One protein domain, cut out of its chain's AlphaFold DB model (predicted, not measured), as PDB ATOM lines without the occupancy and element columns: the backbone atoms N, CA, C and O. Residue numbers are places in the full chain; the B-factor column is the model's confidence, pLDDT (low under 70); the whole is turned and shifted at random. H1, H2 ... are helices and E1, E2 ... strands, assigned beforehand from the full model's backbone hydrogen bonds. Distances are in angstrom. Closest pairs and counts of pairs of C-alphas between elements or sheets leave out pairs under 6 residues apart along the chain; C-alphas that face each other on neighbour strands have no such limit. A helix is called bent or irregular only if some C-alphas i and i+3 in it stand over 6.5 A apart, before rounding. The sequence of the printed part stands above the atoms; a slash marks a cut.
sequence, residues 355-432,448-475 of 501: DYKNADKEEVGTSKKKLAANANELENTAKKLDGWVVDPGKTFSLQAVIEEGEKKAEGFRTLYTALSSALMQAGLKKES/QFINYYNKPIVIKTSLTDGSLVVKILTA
ATOM      1  N   ASP A 355      15.705 -38.422  38.898       98.06
ATOM      2  CA  ASP A 355      15.964 -38.042  37.510       98.06
ATOM      3  C   ASP A 355      14.807 -37.210  36.951       98.06
ATOM      4  O   ASP A 355      15.050 -36.164  36.364       98.06
ATOM      5  N   TYR A 356      13.549 -37.582  37.216       97.75
ATOM      6  CA  TYR A 356      12.401 -36.755  36.820       97.75
ATOM      7  C   TYR A 356      12.363 -35.407  37.535       97.75
ATOM      8  O   TYR A 356      12.077 -34.402  36.899       97.75
ATOM      9  N   LYS A 357      12.676 -35.350  38.836       97.44
ATOM     10  CA  LYS A 357      12.736 -34.076  39.579       97.44
ATOM     11  C   LYS A 357      13.802 -33.130  39.034       97.44
ATOM     12  O   LYS A 357      13.642 -31.915  39.114       97.44
ATOM     13  N   ASN A 358      14.875 -33.698  38.497       98.00
ATOM     14  CA  ASN A 358      16.008 -32.961  37.964       98.00
ATOM     15  C   ASN A 358      15.988 -32.851  36.434       98.00
ATOM     16  O   ASN A 358      16.927 -32.290  35.882       98.00
ATOM     17  N   ALA A 359      14.948 -33.338  35.747       97.75
ATOM     18  CA  ALA A 359      14.917 -33.409  34.285       97.75
ATOM     19  C   ALA A 359      14.901 -32.033  33.590       97.75
ATOM     20  O   ALA A 359      14.956 -31.956  32.370       97.75
ATOM     21  N   ASP A 360      14.820 -30.943  34.354       98.12
ATOM     22  CA  ASP A 360      14.852 -29.573  33.858       98.12
ATOM     23  C   ASP A 360      16.131 -28.799  34.218       98.12
ATOM     24  O   ASP A 360      16.136 -27.568  34.152       98.12
ATOM     25  N   LYS A 361      17.193 -29.498  34.643       98.25
ATOM     26  CA  LYS A 361      18.409 -28.872  35.186       98.25
ATOM     27  C   LYS A 361      19.554 -28.742  34.185       98.25
ATOM     28  O   LYS A 361      20.354 -27.827  34.343       98.25
ATOM     29  N   GLU A 362      19.645 -29.616  33.188       98.19
ATOM     30  CA  GLU A 362      20.701 -29.585  32.170       98.19
ATOM     31  C   GLU A 362      20.098 -29.267  30.798       98.19
ATOM     32  O   GLU A 362      19.174 -29.946  30.362       98.19
ATOM     33  N   GLU A 363      20.581 -28.224  30.118       98.31
ATOM     34  CA  GLU A 363      20.146 -27.874  28.759       98.31
ATOM     35  C   GLU A 363      20.992 -28.628  27.735       98.31
ATOM     36  O   GLU A 363      22.212 -28.493  27.719       98.31
ATOM     37  N   VAL A 364      20.336 -29.408  26.873       97.75
ATOM     38  CA  VAL A 364      21.001 -30.199  25.824       97.75
ATOM     39  C   VAL A 364      20.741 -29.668  24.419       97.75
ATOM     40  O   VAL A 364      21.469 -30.011  23.497       97.75
ATOM     41  N   GLY A 365      19.748 -28.798  24.232       97.69
ATOM     42  CA  GLY A 365      19.497 -28.158  22.943       97.69
ATOM     43  C   GLY A 365      18.579 -26.952  23.065       97.69
ATOM     44  O   GLY A 365      17.716 -26.900  23.944       97.69
ATOM     45  N   THR A 366      18.750 -25.972  22.180       98.00
ATOM     46  CA  THR A 366      17.984 -24.725  22.234       98.00
ATOM     47  C   THR A 366      17.763 -24.130  20.852       98.00
ATOM     48  O   THR A 366      18.615 -24.174  19.974       98.00
ATOM     49  N   SER A 367      16.595 -23.555  20.613       97.38
ATOM     50  CA  SER A 367      16.324 -22.845  19.368       97.38
ATOM     51  C   SER A 367      15.495 -21.609  19.636       97.38
ATOM     52  O   SER A 367      14.513 -21.655  20.376       97.38
ATOM     53  N   LYS A 368      15.882 -20.501  19.005       97.00
ATOM     54  CA  LYS A 368      15.150 -19.237  19.033       97.00
ATOM     55  C   LYS A 368      14.685 -18.903  17.622       97.00
ATOM     56  O   LYS A 368      15.496 -18.813  16.702       97.00
ATOM     57  N   LYS A 369      13.383 -18.678  17.451       95.81
ATOM     58  CA  LYS A 369      12.770 -18.308  16.173       95.81
ATOM     59  C   LYS A 369      11.911 -17.060  16.341       95.81
ATOM     60  O   LYS A 369      11.052 -17.010  17.214       95.81
ATOM     61  N   LYS A 370      12.142 -16.051  15.502       94.50
ATOM     62  CA  LYS A 370      11.330 -14.828  15.481       94.50
ATOM     63  C   LYS A 370       9.896 -15.157  15.046       94.50
ATOM     64  O   LYS A 370       9.716 -15.938  14.113       94.50
ATOM     65  N   LEU A 371       8.910 -14.576  15.723       89.94
ATOM     66  CA  LEU A 371       7.489 -14.762  15.428       89.94
ATOM     67  C   LEU A 371       7.084 -13.978  14.172       89.94
ATOM     68  O   LEU A 371       7.555 -12.860  13.955       89.94
ATOM     69  N   ALA A 372       6.189 -14.560  13.374       79.44
ATOM     70  CA  ALA A 372       5.377 -13.825  12.403       79.44
ATOM     71  C   ALA A 372       4.159 -13.188  13.111       79.44
ATOM     72  O   ALA A 372       3.945 -13.429  14.298       79.44
ATOM     73  N   ALA A 373       3.360 -12.380  12.404       73.69
ATOM     74  CA  ALA A 373       2.287 -11.544  12.972       73.69
ATOM     75  C   ALA A 373       1.211 -12.293  13.808       73.69
ATOM     76  O   ALA A 373       0.471 -11.661  14.558       73.69
ATOM     77  N   ASN A 374       1.161 -13.628  13.750       75.88
ATOM     78  CA  ASN A 374       0.159 -14.482  14.397       75.88
ATOM     79  C   ASN A 374       0.640 -15.069  15.744       75.88
ATOM     80  O   ASN A 374       0.784 -16.283  15.899       75.88
ATOM     81  N   ALA A 375       0.912 -14.213  16.735       83.62
ATOM     82  CA  ALA A 375       1.485 -14.628  18.024       83.62
ATOM     83  C   ALA A 375       0.530 -15.462  18.909       83.62
ATOM     84  O   ALA A 375       0.980 -16.388  19.583       83.62
ATOM     85  N   ASN A 376      -0.777 -15.176  18.881       85.62
ATOM     86  CA  ASN A 376      -1.748 -15.758  19.822       85.62
ATOM     87  C   ASN A 376      -1.965 -17.272  19.614       85.62
ATOM     88  O   ASN A 376      -2.006 -18.038  20.576       85.62
ATOM     89  N   GLU A 377      -2.074 -17.734  18.364       84.44
ATOM     90  CA  GLU A 377      -2.245 -19.166  18.052       84.44
ATOM     91  C   GLU A 377      -0.998 -19.977  18.425       84.44
ATOM     92  O   GLU A 377      -1.079 -21.082  18.975       84.44
ATOM     93  N   LEU A 378       0.174 -19.395  18.163       90.12
ATOM     94  CA  LEU A 378       1.450 -19.985  18.532       90.12
ATOM     95  C   LEU A 378       1.608 -20.062  20.051       90.12
ATOM     96  O   LEU A 378       2.096 -21.069  20.549       90.12
ATOM     97  N   GLU A 379       1.144 -19.062  20.797       91.50
ATOM     98  CA  GLU A 379       1.164 -19.086  22.260       91.50
ATOM     99  C   GLU A 379       0.367 -20.253  22.844       91.50
ATOM    100  O   GLU A 379       0.892 -20.987  23.685       91.50
ATOM    101  N   ASN A 380      -0.858 -20.483  22.372       89.31
ATOM    102  CA  ASN A 380      -1.675 -21.603  22.847       89.31
ATOM    103  C   ASN A 380      -1.007 -22.951  22.549       89.31
ATOM    104  O   ASN A 380      -0.918 -23.821  23.417       89.31
ATOM    105  N   THR A 381      -0.463 -23.092  21.341       90.06
ATOM    106  CA  THR A 381       0.218 -24.314  20.904       90.06
ATOM    107  C   THR A 381       1.519 -24.549  21.687       90.06
ATOM    108  O   THR A 381       1.790 -25.657  22.151       90.06
ATOM    109  N   ALA A 382       2.309 -23.494  21.901       94.19
ATOM    110  CA  ALA A 382       3.541 -23.542  22.681       94.19
ATOM    111  C   ALA A 382       3.254 -23.943  24.136       94.19
ATOM    112  O   ALA A 382       3.914 -24.844  24.653       94.19
ATOM    113  N   LYS A 383       2.207 -23.381  24.760       94.44
ATOM    114  CA  LYS A 383       1.744 -23.769  26.106       94.44
ATOM    115  C   LYS A 383       1.332 -25.243  26.184       94.44
ATOM    116  O   LYS A 383       1.677 -25.924  27.151       94.44
ATOM    117  N   LYS A 384       0.648 -25.781  25.162       94.00
ATOM    118  CA  LYS A 384       0.320 -27.220  25.093       94.00
ATOM    119  C   LYS A 384       1.567 -28.099  25.037       94.00
ATOM    120  O   LYS A 384       1.535 -29.199  25.584       94.00
ATOM    121  N   LEU A 385       2.671 -27.623  24.466       95.44
ATOM    122  CA  LEU A 385       3.942 -28.352  24.439       95.44
ATOM    123  C   LEU A 385       4.804 -28.124  25.694       95.44
ATOM    124  O   LEU A 385       5.533 -29.025  26.091       95.44
ATOM    125  N   ASP A 386       4.691 -26.978  26.364       97.50
ATOM    126  CA  ASP A 386       5.583 -26.602  27.468       97.50
ATOM    127  C   ASP A 386       5.573 -27.600  28.638       97.50
ATOM    128  O   ASP A 386       4.523 -27.995  29.147       97.50
ATOM    129  N   GLY A 387       6.756 -28.044  29.053       97.44
ATOM    130  CA  GLY A 387       6.943 -29.067  30.074       97.44
ATOM    131  C   GLY A 387       6.617 -30.487  29.606       97.44
ATOM    132  O   GLY A 387       6.414 -31.351  30.454       97.44
ATOM    133  N   TRP A 388       6.516 -30.767  28.303       97.69
ATOM    134  CA  TRP A 388       6.291 -32.137  27.826       97.69
ATOM    135  C   TRP A 388       7.501 -33.027  28.117       97.69
ATOM    136  O   TRP A 388       8.631 -32.637  27.836       97.69
ATOM    137  N   VAL A 389       7.270 -34.223  28.660       97.56
ATOM    138  CA  VAL A 389       8.325 -35.175  29.030       97.56
ATOM    139  C   VAL A 389       8.335 -36.367  28.083       97.56
ATOM    140  O   VAL A 389       7.287 -36.939  27.772       97.56
ATOM    141  N   VAL A 390       9.531 -36.758  27.648       97.00
ATOM    142  CA  VAL A 390       9.757 -37.934  26.803       97.00
ATOM    143  C   VAL A 390      10.706 -38.883  27.525       97.00
ATOM    144  O   VAL A 390      11.856 -38.539  27.806       97.00
ATOM    145  N   ASP A 391      10.222 -40.082  27.840       96.25
ATOM    146  CA  ASP A 391      11.017 -41.104  28.523       96.25
ATOM    147  C   ASP A 391      12.112 -41.676  27.604       96.25
ATOM    148  O   ASP A 391      11.941 -41.675  26.380       96.25
ATOM    149  N   PRO A 392      13.219 -42.199  28.160       95.44
ATOM    150  CA  PRO A 392      14.261 -42.874  27.384       95.44
ATOM    151  C   PRO A 392      13.714 -43.968  26.463       95.44
ATOM    152  O   PRO A 392      12.908 -44.805  26.879       95.44
ATOM    153  N   GLY A 393      14.166 -43.971  25.209       93.12
ATOM    154  CA  GLY A 393      13.764 -44.927  24.175       93.12
ATOM    155  C   GLY A 393      12.328 -44.760  23.668       93.12
ATOM    156  O   GLY A 393      11.868 -45.580  22.877       93.12
ATOM    157  N   LYS A 394      11.587 -43.738  24.118       94.00
ATOM    158  CA  LYS A 394      10.244 -43.443  23.605       94.00
ATOM    159  C   LYS A 394      10.291 -42.407  22.494       94.00
ATOM    160  O   LYS A 394      11.079 -41.461  22.531       94.00
ATOM    161  N   THR A 395       9.391 -42.589  21.538       93.75
ATOM    162  CA  THR A 395       9.162 -41.663  20.438       93.75
ATOM    163  C   THR A 395       8.239 -40.529  20.877       93.75
ATOM    164  O   THR A 395       7.226 -40.736  21.550       93.75
ATOM    165  N   PHE A 396       8.592 -39.318  20.481       94.19
ATOM    166  CA  PHE A 396       7.811 -38.106  20.590       94.19
ATOM    167  C   PHE A 396       7.349 -37.677  19.200       94.19
ATOM    168  O   PHE A 396       8.138 -37.650  18.259       94.19
ATOM    169  N   SER A 397       6.079 -37.303  19.102       93.06
ATOM    170  CA  SER A 397       5.465 -36.741  17.905       93.06
ATOM    171  C   SER A 397       4.795 -35.429  18.282       93.06
ATOM    172  O   SER A 397       3.993 -35.377  19.217       93.06
ATOM    173  N   LEU A 398       5.099 -34.368  17.535       92.44
ATOM    174  CA  LEU A 398       4.439 -33.081  17.732       92.44
ATOM    175  C   LEU A 398       2.954 -33.149  17.335       92.44
ATOM    176  O   LEU A 398       2.117 -32.508  17.971       92.44
ATOM    177  N   GLN A 399       2.607 -33.951  16.324       89.81
ATOM    178  CA  GLN A 399       1.219 -34.102  15.882       89.81
ATOM    179  C   GLN A 399       0.357 -34.887  16.870       89.81
ATOM    180  O   GLN A 399      -0.856 -34.715  16.861       89.81
ATOM    181  N   ALA A 400       0.956 -35.740  17.703       90.06
ATOM    182  CA  ALA A 400       0.244 -36.449  18.763       90.06
ATOM    183  C   ALA A 400      -0.133 -35.529  19.939       90.06
ATOM    184  O   ALA A 400      -1.040 -35.850  20.704       90.06
ATOM    185  N   VAL A 401       0.563 -34.397  20.094       90.62
ATOM    186  CA  VAL A 401       0.283 -33.396  21.139       90.62
ATOM    187  C   VAL A 401      -0.742 -32.362  20.671       90.62
ATOM    188  O   VAL A 401      -1.493 -31.831  21.487       90.62
ATOM    189  N   ILE A 402      -0.758 -32.059  19.372       88.19
ATOM    190  CA  ILE A 402      -1.534 -30.962  18.789       88.19
ATOM    191  C   ILE A 402      -2.745 -31.512  18.029       88.19
ATOM    192  O   ILE A 402      -2.619 -32.382  17.166       88.19
ATOM    193  N   GLU A 403      -3.923 -30.968  18.326       84.50
ATOM    194  CA  GLU A 403      -5.188 -31.362  17.699       84.50
ATOM    195  C   GLU A 403      -5.194 -31.064  16.191       84.50
ATOM    196  O   GLU A 403      -4.553 -30.131  15.711       84.50
ATOM    197  N   GLU A 404      -5.944 -31.850  15.414       77.25
ATOM    198  CA  GLU A 404      -5.899 -31.813  13.945       77.25
ATOM    199  C   GLU A 404      -6.239 -30.441  13.335       77.25
ATOM    200  O   GLU A 404      -5.639 -30.050  12.332       77.25
ATOM    201  N   GLY A 405      -7.126 -29.672  13.975       71.50
ATOM    202  CA  GLY A 405      -7.484 -28.316  13.545       71.50
ATOM    203  C   GLY A 405      -6.343 -27.296  13.664       71.50
ATOM    204  O   GLY A 405      -6.238 -26.394  12.837       71.50
ATOM    205  N   GLU A 406      -5.438 -27.472  14.629       77.25
ATOM    206  CA  GLU A 406      -4.322 -26.550  14.895       77.25
ATOM    207  C   GLU A 406      -3.123 -26.796  13.955       77.25
ATOM    208  O   GLU A 406      -2.240 -25.948  13.820       77.25
ATOM    209  N   LYS A 407      -3.104 -27.925  13.231       76.19
ATOM    210  CA  LYS A 407      -1.984 -28.332  12.357       76.19
ATOM    211  C   LYS A 407      -1.794 -27.443  11.123       76.19
ATOM    212  O   LYS A 407      -0.714 -27.434  10.534       76.19
ATOM    213  N   LYS A 408      -2.834 -26.717  10.695       75.56
ATOM    214  CA  LYS A 408      -2.799 -25.872   9.483       75.56
ATOM    215  C   LYS A 408      -2.307 -24.446   9.746       75.56
ATOM    216  O   LYS A 408      -1.998 -23.738   8.790       75.56
ATOM    217  N   ALA A 409      -2.214 -24.041  11.011       78.12
ATOM    218  CA  ALA A 409      -1.813 -22.695  11.391       78.12
ATOM    219  C   ALA A 409      -0.329 -22.421  11.082       78.12
ATOM    220  O   ALA A 409       0.539 -23.285  11.225       78.12
ATOM    221  N   GLU A 410      -0.007 -21.180  10.716       82.81
ATOM    222  CA  GLU A 410       1.379 -20.724  10.531       82.81
ATOM    223  C   GLU A 410       2.205 -20.870  11.827       82.81
ATOM    224  O   GLU A 410       3.401 -21.192  11.794       82.81
ATOM    225  N   GLY A 411       1.543 -20.726  12.983       84.62
ATOM    226  CA  GLY A 411       2.126 -20.976  14.299       84.62
ATOM    227  C   GLY A 411       2.677 -22.398  14.444       84.62
ATOM    228  O   GLY A 411       3.810 -22.565  14.898       84.62
ATOM    229  N   PHE A 412       1.952 -23.416  13.965       87.88
ATOM    230  CA  PHE A 412       2.404 -24.810  14.012       87.88
ATOM    231  C   PHE A 412       3.738 -25.001  13.281       87.88
ATOM    232  O   PHE A 412       4.665 -25.599  13.824       87.88
ATOM    233  N   ARG A 413       3.883 -24.431  12.077       87.75
ATOM    234  CA  ARG A 413       5.125 -24.522  11.283       87.75
ATOM    235  C   ARG A 413       6.311 -23.865  11.984       87.75
ATOM    236  O   ARG A 413       7.421 -24.404  11.959       87.75
ATOM    237  N   THR A 414       6.079 -22.716  12.614       91.06
ATOM    238  CA  THR A 414       7.106 -21.992  13.375       91.06
ATOM    239  C   THR A 414       7.552 -22.801  14.593       91.06
ATOM    240  O   THR A 414       8.757 -22.980  14.788       91.06
ATOM    241  N   LEU A 415       6.600 -23.350  15.360       92.75
ATOM    242  CA  LEU A 415       6.879 -24.226  16.503       92.75
ATOM    243  C   LEU A 415       7.648 -25.472  16.078       92.75
ATOM    244  O   LEU A 415       8.679 -25.785  16.663       92.75
ATOM    245  N   TYR A 416       7.173 -26.145  15.034       92.69
ATOM    246  CA  TYR A 416       7.793 -27.345  14.495       92.69
ATOM    247  C   TYR A 416       9.244 -27.092  14.059       92.69
ATOM    248  O   TYR A 416      10.139 -27.853  14.416       92.69
ATOM    249  N   THR A 417       9.503 -25.984  13.358       92.81
ATOM    250  CA  THR A 417      10.856 -25.630  12.898       92.81
ATOM    251  C   THR A 417      11.797 -25.352  14.073       92.81
ATOM    252  O   THR A 417      12.941 -25.814  14.072       92.81
ATOM    253  N   ALA A 418      11.330 -24.611  15.086       95.12
ATOM    254  CA  ALA A 418      12.114 -24.324  16.285       95.12
ATOM    255  C   ALA A 418      12.383 -25.599  17.099       95.12
ATOM    256  O   ALA A 418      13.521 -25.854  17.488       95.12
ATOM    257  N   LEU A 419      11.361 -26.436  17.291       95.69
ATOM    258  CA  LEU A 419      11.471 -27.703  18.006       95.69
ATOM    259  C   LEU A 419      12.430 -28.669  17.308       95.69
ATOM    260  O   LEU A 419      13.347 -29.166  17.947       95.69
ATOM    261  N   SER A 420      12.266 -28.882  16.001       93.75
ATOM    262  CA  SER A 420      13.156 -29.732  15.204       93.75
ATOM    263  C   SER A 420      14.610 -29.255  15.300       93.75
ATOM    264  O   SER A 420      15.508 -30.042  15.587       93.75
ATOM    265  N   SER A 421      14.843 -27.942  15.196       95.12
ATOM    266  CA  SER A 421      16.184 -27.366  15.365       95.12
ATOM    267  C   SER A 421      16.760 -27.606  16.768       95.12
ATOM    268  O   SER A 421      17.936 -27.936  16.892       95.12
ATOM    269  N   ALA A 422      15.952 -27.456  17.823       96.94
ATOM    270  CA  ALA A 422      16.386 -27.684  19.202       96.94
ATOM    271  C   ALA A 422      16.690 -29.170  19.474       96.94
ATOM    272  O   ALA A 422      17.686 -29.482  20.121       96.94
ATOM    273  N   LEU A 423      15.873 -30.087  18.942       94.94
ATOM    274  CA  LEU A 423      16.079 -31.536  19.044       94.94
ATOM    275  C   LEU A 423      17.349 -31.983  18.301       94.94
ATOM    276  O   LEU A 423      18.121 -32.773  18.838       94.94
ATOM    277  N   MET A 424      17.612 -31.425  17.116       92.69
ATOM    278  CA  MET A 424      18.843 -31.692  16.362       92.69
ATOM    279  C   MET A 424      20.093 -31.204  17.103       92.69
ATOM    280  O   MET A 424      21.105 -31.901  17.115       92.69
ATOM    281  N   GLN A 425      20.033 -30.039  17.758       95.88
ATOM    282  CA  GLN A 425      21.128 -29.573  18.619       95.88
ATOM    283  C   GLN A 425      21.347 -30.485  19.831       95.88
ATOM    284  O   GLN A 425      22.492 -30.718  20.204       95.88
ATOM    285  N   ALA A 426      20.273 -31.068  20.369       95.31
ATOM    286  CA  ALA A 426      20.337 -32.114  21.389       95.31
ATOM    287  C   ALA A 426      20.801 -33.482  20.847       95.31
ATOM    288  O   ALA A 426      20.711 -34.486  21.544       95.31
ATOM    289  N   GLY A 427      21.265 -33.570  19.596       92.62
ATOM    290  CA  GLY A 427      21.750 -34.819  19.006       92.62
ATOM    291  C   GLY A 427      20.670 -35.890  18.814       92.62
ATOM    292  O   GLY A 427      21.001 -37.055  18.586       92.62
ATOM    293  N   LEU A 428      19.388 -35.524  18.900       91.38
ATOM    294  CA  LEU A 428      18.271 -36.438  18.680       91.38
ATOM    295  C   LEU A 428      18.011 -36.564  17.178       91.38
ATOM    296  O   LEU A 428      17.816 -35.571  16.479       91.38
ATOM    297  N   LYS A 429      18.011 -37.801  16.678       82.81
ATOM    298  CA  LYS A 429      17.768 -38.093  15.261       82.81
ATOM    299  C   LYS A 429      16.274 -38.245  14.981       82.81
ATOM    300  O   LYS A 429      15.541 -38.823  15.787       82.81
ATOM    301  N   LYS A 430      15.844 -37.771  13.811       83.00
ATOM    302  CA  LYS A 430      14.516 -38.049  13.250       83.00
ATOM    303  C   LYS A 430      14.460 -39.520  12.826       83.00
ATOM    304  O   LYS A 430      15.385 -40.003  12.181       83.00
ATOM    305  N   GLU A 431      13.394 -40.230  13.185       77.25
ATOM    306  CA  GLU A 431      13.266 -41.670  12.900       77.25
ATOM    307  C   GLU A 431      13.087 -41.947  11.398       77.25
ATOM    308  O   GLU A 431      13.569 -42.945  10.868       77.25
ATOM    309  N   SER A 432      12.467 -41.014  10.673       69.38
ATOM    310  CA  SER A 432      12.289 -41.110   9.230       69.38
ATOM    311  C   SER A 432      13.369 -40.321   8.473       69.38
ATOM    312  O   SER A 432      13.091 -39.266   7.899       69.38
ATOM    313  N   GLN A 448       8.573 -38.007  13.908       90.94
ATOM    314  CA  GLN A 448       8.822 -38.779  15.101       90.94
ATOM    315  C   GLN A 448      10.292 -38.673  15.514       90.94
ATOM    316  O   GLN A 448      11.211 -38.837  14.704       90.94
ATOM    317  N   PHE A 449      10.504 -38.377  16.794       92.38
ATOM    318  CA  PHE A 449      11.818 -38.227  17.414       92.38
ATOM    319  C   PHE A 449      11.942 -39.195  18.580       92.38
ATOM    320  O   PHE A 449      11.122 -39.158  19.492       92.38
ATOM    321  N   ILE A 450      12.972 -40.033  18.598       93.75
ATOM    322  CA  ILE A 450      13.220 -40.946  19.720       93.75
ATOM    323  C   ILE A 450      14.129 -40.255  20.735       93.75
ATOM    324  O   ILE A 450      15.159 -39.698  20.360       93.75
ATOM    325  N   ASN A 451      13.783 -40.314  22.024       95.19
ATOM    326  CA  ASN A 451      14.701 -39.903  23.082       95.19
ATOM    327  C   ASN A 451      15.821 -40.947  23.250       95.19
ATOM    328  O   ASN A 451      15.625 -41.978  23.891       95.19
ATOM    329  N   TYR A 452      17.002 -40.661  22.702       94.69
ATOM    330  CA  TYR A 452      18.185 -41.519  22.822       94.69
ATOM    331  C   TYR A 452      18.989 -41.300  24.107       94.69
ATOM    332  O   TYR A 452      19.983 -41.985  24.326       94.69
ATOM    333  N   TYR A 453      18.602 -40.365  24.972       95.94
ATOM    334  CA  TYR A 453      19.265 -40.216  26.262       95.94
ATOM    335  C   TYR A 453      18.889 -41.357  27.202       95.94
ATOM    336  O   TYR A 453      17.761 -41.845  27.213       95.94
ATOM    337  N   ASN A 454      19.816 -41.730  28.081       95.62
ATOM    338  CA  ASN A 454      19.546 -42.642  29.195       95.62
ATOM    339  C   ASN A 454      18.699 -42.008  30.326       95.62
ATOM    340  O   ASN A 454      18.479 -42.646  31.359       95.62
ATOM    341  N   LYS A 455      18.235 -40.764  30.144       97.19
ATOM    342  CA  LYS A 455      17.439 -39.968  31.088       97.19
ATOM    343  C   LYS A 455      16.227 -39.336  30.386       97.19
ATOM    344  O   LYS A 455      16.268 -39.122  29.172       97.19
ATOM    345  N   PRO A 456      15.131 -39.057  31.117       97.50
ATOM    346  CA  PRO A 456      13.989 -38.352  30.544       97.50
ATOM    347  C   PRO A 456      14.397 -36.952  30.072       97.50
ATOM    348  O   PRO A 456      15.227 -36.292  30.704       97.50
ATOM    349  N   ILE A 457      13.795 -36.497  28.975       98.06
ATOM    350  CA  ILE A 457      13.958 -35.127  28.475       98.06
ATOM    351  C   ILE A 457      12.672 -34.332  28.677       98.06
ATOM    352  O   ILE A 457      11.575 -34.887  28.600       98.06
ATOM    353  N   VAL A 458      12.808 -33.032  28.912       98.31
ATOM    354  CA  VAL A 458      11.712 -32.075  29.058       98.31
ATOM    355  C   VAL A 458      11.809 -31.043  27.946       98.31
ATOM    356  O   VAL A 458      12.836 -30.387  27.777       98.31
ATOM    357  N   ILE A 459      10.721 -30.863  27.210       98.19
ATOM    358  CA  ILE A 459      10.581 -29.814  26.206       98.19
ATOM    359  C   ILE A 459       9.978 -28.598  26.906       98.19
ATOM    360  O   ILE A 459       8.828 -28.653  27.336       98.19
ATOM    361  N   LYS A 460      10.735 -27.506  27.031       98.25
ATOM    362  CA  LYS A 460      10.217 -26.220  27.518       98.25
ATOM    363  C   LYS A 460      10.067 -25.236  26.369       98.25
ATOM    364  O   LYS A 460      10.929 -25.166  25.492       98.25
ATOM    365  N   THR A 461       8.990 -24.464  26.380       97.56
ATOM    366  CA  THR A 461       8.758 -23.405  25.398       97.56
ATOM    367  C   THR A 461       8.495 -22.083  26.107       97.56
ATOM    368  O   THR A 461       7.877 -22.032  27.167       97.56
ATOM    369  N   SER A 462       8.989 -20.987  25.541       96.88
ATOM    370  CA  SER A 462       8.717 -19.645  26.053       96.88
ATOM    371  C   SER A 462       8.631 -18.639  24.915       96.88
ATOM    372  O   SER A 462       9.336 -18.752  23.913       96.88
ATOM    373  N   LEU A 463       7.783 -17.628  25.078       95.69
ATOM    374  CA  LEU A 463       7.683 -16.491  24.170       95.69
ATOM    375  C   LEU A 463       8.344 -15.289  24.838       95.69
ATOM    376  O   LEU A 463       7.927 -14.860  25.911       95.69
ATOM    377  N   THR A 464       9.413 -14.774  24.239       93.88
ATOM    378  CA  THR A 464      10.188 -13.656  24.795       93.88
ATOM    379  C   THR A 464      10.661 -12.765  23.655       93.88
ATOM    380  O   THR A 464      11.200 -13.258  22.663       93.88
ATOM    381  N   ASP A 465      10.430 -11.455  23.768       92.69
ATOM    382  CA  ASP A 465      10.854 -10.436  22.794       92.69
ATOM    383  C   ASP A 465      10.409 -10.727  21.351       92.69
ATOM    384  O   ASP A 465      11.201 -10.698  20.405       92.69
ATOM    385  N   GLY A 466       9.140 -11.105  21.171       93.38
ATOM    386  CA  GLY A 466       8.608 -11.440  19.846       93.38
ATOM    387  C   GLY A 466       9.283 -12.661  19.205       93.38
ATOM    388  O   GLY A 466       9.293 -12.797  17.983       93.38
ATOM    389  N   SER A 467       9.892 -13.534  20.013       95.69
ATOM    390  CA  SER A 467      10.526 -14.775  19.575       95.69
ATOM    391  C   SER A 467      10.011 -15.963  20.380       95.69
ATOM    392  O   SER A 467       9.853 -15.883  21.595       95.69
ATOM    393  N   LEU A 468       9.802 -17.086  19.702       96.19
ATOM    394  CA  LEU A 468       9.628 -18.389  20.327       96.19
ATOM    395  C   LEU A 468      11.006 -18.961  20.674       96.19
ATOM    396  O   LEU A 468      11.875 -19.051  19.807       96.19
ATOM    397  N   VAL A 469      11.188 -19.377  21.920       97.69
ATOM    398  CA  VAL A 469      12.355 -20.123  22.389       97.69
ATOM    399  C   VAL A 469      11.896 -21.524  22.775       97.69
ATOM    400  O   VAL A 469      10.960 -21.679  23.556       97.69
ATOM    401  N   VAL A 470      12.546 -22.545  22.225       98.00
ATOM    402  CA  VAL A 470      12.329 -23.953  22.574       98.00
ATOM    403  C   VAL A 470      13.618 -24.498  23.162       98.00
ATOM    404  O   VAL A 470      14.669 -24.391  22.535       98.00
ATOM    405  N   LYS A 471      13.533 -25.086  24.352       98.44
ATOM    406  CA  LYS A 471      14.655 -25.706  25.057       98.44
ATOM    407  C   LYS A 471      14.375 -27.183  25.279       98.44
ATOM    408  O   LYS A 471      13.278 -27.549  25.699       98.44
ATOM    409  N   ILE A 472      15.380 -28.008  25.036       98.44
ATOM    410  CA  ILE A 472      15.396 -29.420  25.400       98.44
ATOM    411  C   ILE A 472      16.271 -29.540  26.640       98.44
ATOM    412  O   ILE A 472      17.460 -29.220  26.605       98.44
ATOM    413  N   LEU A 473      15.656 -29.948  27.744       98.50
ATOM    414  CA  LEU A 473      16.303 -30.096  29.039       98.50
ATOM    415  C   LEU A 473      16.326 -31.569  29.453       98.50
ATOM    416  O   LEU A 473      15.497 -32.356  29.000       98.50
ATOM    417  N   THR A 474      17.257 -31.949  30.318       98.38
ATOM    418  CA  THR A 474      17.339 -33.288  30.907       98.38
ATOM    419  C   THR A 474      17.952 -33.249  32.311       98.38
ATOM    420  O   THR A 474      18.224 -32.181  32.871       98.38
ATOM    421  N   ALA A 475      18.104 -34.426  32.917       98.00
ATOM    422  CA  ALA A 475      18.719 -34.595  34.224       98.00
ATOM    423  C   ALA A 475      20.254 -34.585  34.119       98.00
ATOM    424  O   ALA A 475      20.778 -35.148  33.160       98.00
TER     425      ALA A 475
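This is residues 355 to 432 and 448 to 475 of the 501 residues of an uncharacterized protein of Thermoflavimicrobium dichotomicum (UniProt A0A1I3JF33). A twisted wall of three long strands, E1, E6 and E5, with short E2 at one edge, has two helices, H4 and H1, over one face and no named helix over the other. Farther out on the helices' side lie short pieces: the small pair E3 and E4, and helices H2 and H3. The printed part has 106 residues, in the order E1 H1 E2 E3 H2 H3 H4 E4 E5 E6; the large sheet runs E1, E6, E5, E2, all antiparallel, and the class is mixed, helices and strands. It is compact, with a radius of gyration of the C-alphas of 13.1 A and spans of 39 by 28 by 21 A.

Begin with E1, residues 362 to 370, which bends by 56 degrees at residue 365. Beside it is E6, residues 467 to 474, with N 367 and O 470 2.8 A apart, within hydrogen-bond range. E6 and E5, residues 457 to 464, form a hairpin, with N 462 and O 469 at 2.9 A. E5 pairs with edge strand E2, residues 388 to 390, through N 459 and O 388 at 2.8 A. H4, residues 410 to 425, lies over E1 and E6 at a height over the sheet of 7.7 A, slantwise to the strands, at 36 degrees to E1 on the local plane; its closest C-alpha pair with E1 is Thr 366 and Ala 422, 4.5 A. H1, residues 375 to 385, is on the same face, over E5 and along the strands, at a height of 8.5 A. H4 touches H1 with residues 411 to 415 alone, closest at the C-alphas of Leu 378 and Gly 411, 4.4 A, a steep tilt of 47 degrees, the same way; together with the sheet they make two layers, helices on one face of a sheet. Look next to E3, residues 395 to 397, antiparallel to E4, residues 448 to 450, with N 396 and O 449 at 2.7 A. H2, residues 398 to 401, is close to but not clearly touching H4, the C-alphas of Leu 398 and Tyr 416 being 7.4 A apart. H3, residues 404 to 408, is only just irregular, with C-alphas 405 and 408 6.7 A apart; its closest C-alpha pair with H4, Glu 406 and Phe 412, is 7.0 A apart, close but not clearly touching. In H1 and H4 every O i to N i+4 pair is within hydrogen-bond range; in H3 0 of 1 is, beside 1 of 2 O i to N i+3 pairs, and H2 is too short for an i+4 pair.

Find C-alpha 362 at (20.701, -29.585, 32.170); from there E1 runs 24.2 A. H4 begins at C-alpha 410, (1.379, -20.724, 10.531), and spans 23.1 A. H1 is 15.3 A long, E5 22.1 A, and E6 22.7 A, ending at C-alpha 474, (17.339, -33.288, 30.907).

The two C-alphas farthest apart, those of Ala 373 and Asn 454, are 39.1 A apart. Residues 433 to 447 are not printed; C-alphas 432 and 448 stand 7.2 A apart across the cut. Of the links that are printed whole, E4 to E5 is short and the others are tight. The mean pLDDT of the printed part is 92.2, and residue 432 alone is under 70.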